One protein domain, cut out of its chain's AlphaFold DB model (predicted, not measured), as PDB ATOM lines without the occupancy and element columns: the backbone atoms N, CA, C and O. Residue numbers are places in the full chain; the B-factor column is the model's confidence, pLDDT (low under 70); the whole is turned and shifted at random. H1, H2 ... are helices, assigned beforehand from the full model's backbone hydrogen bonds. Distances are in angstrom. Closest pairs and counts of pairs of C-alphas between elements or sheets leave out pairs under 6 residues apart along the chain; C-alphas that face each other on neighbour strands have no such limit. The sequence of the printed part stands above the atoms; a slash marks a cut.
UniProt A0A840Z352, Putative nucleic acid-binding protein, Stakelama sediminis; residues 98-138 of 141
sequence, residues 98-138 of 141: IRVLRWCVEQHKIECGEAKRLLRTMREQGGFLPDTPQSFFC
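What this domain is: This is residues 98 to 138 of the 141 residues of the protein "Putative nucleic acid-binding protein" of Stakelama sediminis (UniProt A0A840Z352). What shape do these atoms make? From the first printed residue, H1 and the longer H2 form a helical hairpin, side by side, and residues 125 to 138, with no named element, fold back along it. What is the make-up? The printed part has 41 residues with two named helices, H1 then H2, and no named strand; its class is all helix. It is compact, with a radius of gyration of the C-alphas of 9.5 A, yet elongated, spanning 27 by 16 by 15 A.

Where its parts are: Where is H1? It holds residues 98 to 106, starting at C-alpha 98 (435.610, 266.800, 384.827). Where is H2? It holds residues 112 to 124, 18.6 A long, ending at C-alpha 124 (425.088, 267.236, 373.769).

How they stand to each other: How do the helices meet? H1 and H2 touch, the closest C-alphas being those of Leu 101 and Ala 115, 5.7 A apart. They run opposite ways at a shallow tilt of 25 degrees. Are their backbones well formed? In H1 and H2 every O i to N i+4 pair is within hydrogen-bond range.

The domain as a whole: How far does it reach? The two C-alphas farthest apart, of Gln 107 and Gly 126, are 27.2 A apart. Is anything cut or uncertain? The printed part has no cut, the H1 to H2 link is tight, and no printed residue is under 70 in pLDDT.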
ATOM      1  N   ILE A  98     436.097 265.900 383.769       93.25
ATOM      2  CA  ILE A  98     435.610 266.800 384.827       93.25
ATOM      3  C   ILE A  98     436.755 267.350 385.684       93.25
ATOM      4  O   ILE A  98     436.738 268.531 386.037       93.25
ATOM      5  N   ARG A  99     437.768 266.532 386.000       93.31
ATOM      6  CA  ARG A  99     438.934 267.004 386.753       93.31
ATOM      7  C   ARG A  99     439.762 267.979 385.924       93.31
ATOM      8  O   ARG A  99     440.196 268.987 386.477       93.31
ATOM      9  N   VAL A 100     439.912 267.713 384.625       93.62
ATOM     10  CA  VAL A 100     440.615 268.601 383.685       93.62
ATOM     11  C   VAL A 100     439.932 269.963 383.607       93.62
ATOM     12  O   VAL A 100     440.585 270.984 383.795       93.62
ATOM     13  N   LEU A 101     438.606 269.997 383.437       95.06
ATOM     14  CA  LEU A 101     437.841 271.248 383.441       95.06
ATOM     15  C   LEU A 101     438.015 272.017 384.758       95.06
ATOM     16  O   LEU A 101     438.186 273.234 384.745       95.06
ATOM     17  N   ARG A 102     438.024 271.312 385.895       94.94
ATOM     18  CA  ARG A 102     438.286 271.931 387.197       94.94
ATOM     19  C   ARG A 102     439.707 272.493 387.301       94.94
ATOM     20  O   ARG A 102     439.856 273.604 387.796       94.94
ATOM     21  N   TRP A 103     440.729 271.795 386.799       94.94
ATOM     22  CA  TRP A 103     442.092 272.339 386.741       94.94
ATOM     23  C   TRP A 103     442.173 273.606 385.890       94.94
ATOM     24  O   TRP A 103     442.827 274.565 386.292       94.94
ATOM     25  N   CYS A 104     441.470 273.655 384.754       95.06
ATOM     26  CA  CYS A 104     441.405 274.862 383.928       95.06
ATOM     27  C   CYS A 104     440.831 276.052 384.703       95.06
ATOM     28  O   CYS A 104     441.339 277.164 384.566       95.06
ATOM     29  N   VAL A 105     439.820 275.825 385.549       96.00
ATOM     30  CA  VAL A 105     439.287 276.875 386.427       96.00
ATOM     31  C   VAL A 105     440.278 277.242 387.527       96.00
ATOM     32  O   VAL A 105     440.515 278.428 387.742       96.00
ATOM     33  N   GLU A 106     440.879 276.266 388.212       94.50
ATOM     34  CA  GLU A 106     441.883 276.482 389.271       94.50
ATOM     35  C   GLU A 106     443.077 277.310 388.755       94.50
ATOM     36  O   GLU A 106     443.574 278.193 389.452       94.50
ATOM     37  N   GLN A 107     443.468 277.118 387.494       94.69
ATOM     38  CA  GLN A 107     444.563 277.837 386.839       94.69
ATOM     39  C   GLN A 107     444.130 279.054 386.002       94.69
ATOM     40  O   GLN A 107     444.892 279.525 385.158       94.69
ATOM     41  N   HIS A 108     442.919 279.576 386.218       94.50
ATOM     42  CA  HIS A 108     442.422 280.799 385.566       94.50
ATOM     43  C   HIS A 108     442.418 280.749 384.026       94.50
ATOM     44  O   HIS A 108     442.507 281.783 383.369       94.50
ATOM     45  N   LYS A 109     442.334 279.556 383.429       94.75
ATOM     46  CA  LYS A 109     442.251 279.400 381.969       94.75
ATOM     47  C   LYS A 109     440.817 279.559 381.459       94.75
ATOM     48  O   LYS A 109     440.640 279.982 380.324       94.75
ATOM     49  N   ILE A 110     439.829 279.215 382.291       96.06
ATOM     50  CA  ILE A 110     438.389 279.384 382.039       96.06
ATOM     51  C   ILE A 110     437.657 279.733 383.343       96.06
ATOM     52  O   ILE A 110     438.153 279.461 384.438       96.06
ATOM     53  N   GLU A 111     436.444 280.269 383.231       96.25
ATOM     54  CA  GLU A 111     435.554 280.528 384.373       96.25
ATOM     55  C   GLU A 111     434.720 279.291 384.761       96.25
ATOM     56  O   GLU A 111     434.433 278.431 383.923       96.25
ATOM     57  N   CYS A 112     434.228 279.195 386.007       95.69
ATOM     58  CA  CYS A 112     433.437 278.017 386.413       95.69
ATOM     59  C   CYS A 112     432.120 277.864 385.632       95.69
ATOM     60  O   CYS A 112     431.699 276.748 385.316       95.69
ATOM     61  N   GLY A 113     431.495 278.982 385.246       95.69
ATOM     62  CA  GLY A 113     430.342 278.968 384.345       95.69
ATOM     63  C   GLY A 113     430.693 278.457 382.942       95.69
ATOM     64  O   GLY A 113     429.873 277.800 382.303       95.69
ATOM     65  N   GLU A 114     431.913 278.709 382.468       96.62
ATOM     66  CA  GLU A 114     432.406 278.203 381.186       96.62
ATOM     67  C   GLU A 114     432.691 276.702 381.237       96.62
ATOM     68  O   GLU A 114     432.233 275.977 380.357       96.62
ATOM     69  N   ALA A 115     433.316 276.211 382.310       96.56
ATOM     70  CA  ALA A 115     433.505 274.779 382.537       96.56
ATOM     71  C   ALA A 115     432.175 274.004 382.490       96.56
ATOM     72  O   ALA A 115     432.072 272.973 381.820       96.56
ATOM     73  N   LYS A 116     431.117 274.531 383.127       96.00
ATOM     74  CA  LYS A 116     429.772 273.930 383.071       96.00
ATOM     75  C   LYS A 116     429.189 273.932 381.654       96.00
ATOM     76  O   LYS A 116     428.545 272.954 381.270       96.00
ATOM     77  N   ARG A 117     429.400 275.002 380.876       96.38
ATOM     78  CA  ARG A 117     428.956 275.065 379.472       96.38
ATOM     79  C   ARG A 117     429.688 274.044 378.606       96.38
ATOM     80  O   ARG A 117     429.016 273.311 377.893       96.38
ATOM     81  N   LEU A 118     431.012 273.943 378.723       95.75
ATOM     82  CA  LEU A 118     431.819 272.966 377.985       95.75
ATOM     83  C   LEU A 118     431.388 271.529 378.298       95.75
ATOM     84  O   LEU A 118     431.150 270.751 377.378       95.75
ATOM     85  N   LEU A 119     431.186 271.200 379.582       95.19
ATOM     86  CA  LEU A 119     430.665 269.893 379.994       95.19
ATOM     87  C   LEU A 119     429.308 269.587 379.340       95.19
ATOM     88  O   LEU A 119     429.069 268.464 378.896       95.19
ATOM     89  N   ARG A 120     428.410 270.578 379.288       94.69
ATOM     90  CA  ARG A 120     427.100 270.427 378.645       94.69
ATOM     91  C   ARG A 120     427.247 270.191 377.141       94.69
ATOM     92  O   ARG A 120     426.645 269.249 376.644       94.69
ATOM     93  N   THR A 121     428.075 270.974 376.452       95.06
ATOM     94  CA  THR A 121     428.330 270.804 375.014       95.06
ATOM     95  C   THR A 121     428.896 269.420 374.697       95.06
ATOM     96  O   THR A 121     428.400 268.760 373.792       95.06
ATOM     97  N   MET A 122     429.861 268.926 375.480       92.62
ATOM     98  CA  MET A 122     430.407 267.573 375.298       92.62
ATOM     99  C   MET A 122     429.327 266.491 375.446       92.62
ATOM    100  O   MET A 122     429.293 265.542 374.669       92.62
ATOM    101  N   ARG A 123     428.408 266.644 376.410       92.62
ATOM    102  CA  ARG A 123     427.262 265.734 376.574       92.62
ATOM    103  C   ARG A 123     426.285 265.807 375.400       92.62
ATOM    104  O   ARG A 123     425.825 264.773 374.934       92.62
ATOM    105  N   GLU A 124     425.969 267.012 374.928       93.00
ATOM    106  CA  GLU A 124     425.088 267.236 373.769       93.00
ATOM    107  C   GLU A 124     425.669 266.628 372.484       93.00
ATOM    108  O   GLU A 124     424.919 266.168 371.629       93.00
ATOM    109  N   GLN A 125     426.997 266.557 372.382       90.88
ATOM    110  CA  GLN A 125     427.720 265.906 371.286       90.88
ATOM    111  C   GLN A 125     427.896 264.385 371.471       90.88
ATOM    112  O   GLN A 125     428.578 263.751 370.673       90.88
ATOM    113  N   GLY A 126     427.269 263.784 372.490       86.31
ATOM    114  CA  GLY A 126     427.257 262.333 372.709       86.31
ATOM    115  C   GLY A 126     428.223 261.819 373.779       86.31
ATOM    116  O   GLY A 126     428.298 260.612 373.993       86.31
ATOM    117  N   GLY A 127     428.937 262.698 374.487       84.62
ATOM    118  CA  GLY A 127     429.835 262.309 375.573       84.62
ATOM    119  C   GLY A 127     429.096 261.755 376.799       84.62
ATOM    120  O   GLY A 127     428.170 262.375 377.333       84.62
ATOM    121  N   PHE A 128     429.558 260.619 377.325       84.31
ATOM    122  CA  PHE A 128     428.988 259.943 378.500       84.31
ATOM    123  C   PHE A 128     429.502 260.520 379.834       84.31
ATOM    124  O   PHE A 128     429.986 259.808 380.713       84.31
ATOM    125  N   LEU A 129     429.405 261.838 380.001       86.25
ATOM    126  CA  LEU A 129     429.901 262.556 381.184       86.25
ATOM    127  C   LEU A 129     428.775 262.740 382.210       86.25
ATOM    128  O   LEU A 129     427.661 263.005 381.784       86.25
ATOM    129  N   PRO A 130     428.985 262.658 383.536       87.00
ATOM    130  CA  PRO A 130     427.911 262.859 384.514       87.00
ATOM    131  C   PRO A 130     427.458 264.326 384.599       87.00
ATOM    132  O   PRO A 130     428.229 265.252 384.333       87.00
ATOM    133  N   ASP A 131     426.203 264.551 384.998       88.31
ATOM    134  CA  ASP A 131     425.716 265.908 385.255       88.31
ATOM    135  C   ASP A 131     426.313 266.438 386.564       88.31
ATOM    136  O   ASP A 131     426.031 265.941 387.652       88.31
ATOM    137  N   THR A 132     427.196 267.425 386.438       92.62
ATOM    138  CA  THR A 132     427.971 267.985 387.552       92.62
ATOM    139  C   THR A 132     427.520 269.422 387.812       92.62
ATOM    140  O   THR A 132     427.504 270.211 386.860       92.62
ATOM    141  N   PRO A 133     427.137 269.813 389.042       93.56
ATOM    142  CA  PRO A 133     426.679 271.173 389.326       93.56
ATOM    143  C   PRO A 133     427.794 272.200 389.089       93.56
ATOM    144  O   PRO A 133     428.970 271.903 389.277       93.56
ATOM    145  N   GLN A 134     427.435 273.432 388.703       93.69
ATOM    146  CA  GLN A 134     428.423 274.492 388.445       93.69
ATOM    147  C   GLN A 134     429.322 274.760 389.662       93.69
ATOM    148  O   GLN A 134     430.517 274.991 389.498       93.69
ATOM    149  N   SER A 135     428.765 274.672 390.873       94.44
ATOM    150  CA  SER A 135     429.491 274.869 392.132       94.44
ATOM    151  C   SER A 135     430.684 273.928 392.312       94.44
ATOM    152  O   SER A 135     431.631 274.301 392.986       94.44
ATOM    153  N   PHE A 136     430.688 272.750 391.678       94.06
ATOM    154  CA  PHE A 136     431.843 271.846 391.701       94.06
ATOM    155  C   PHE A 136     433.075 272.440 391.003       94.06
ATOM    156  O   PHE A 136     434.209 272.135 391.375       94.06
ATOM    157  N   PHE A 137     432.849 273.241 389.958       95.69
ATOM    158  CA  PHE A 137     433.911 273.889 389.193       95.69
ATOM    159  C   PHE A 137     434.334 275.213 389.808       95.69
ATOM    160  O   PHE A 137     435.459 275.648 389.582       95.69
ATOM    161  N   CYS A 138     433.434 275.883 390.530       93.50
ATOM    162  CA  CYS A 138     433.772 277.135 391.182       93.50
ATOM    163  C   CYS A 138     434.788 276.868 392.289       93.50
ATOM    164  O   CYS A 138     434.750 275.845 392.974       93.50
TER     165      CYS A 138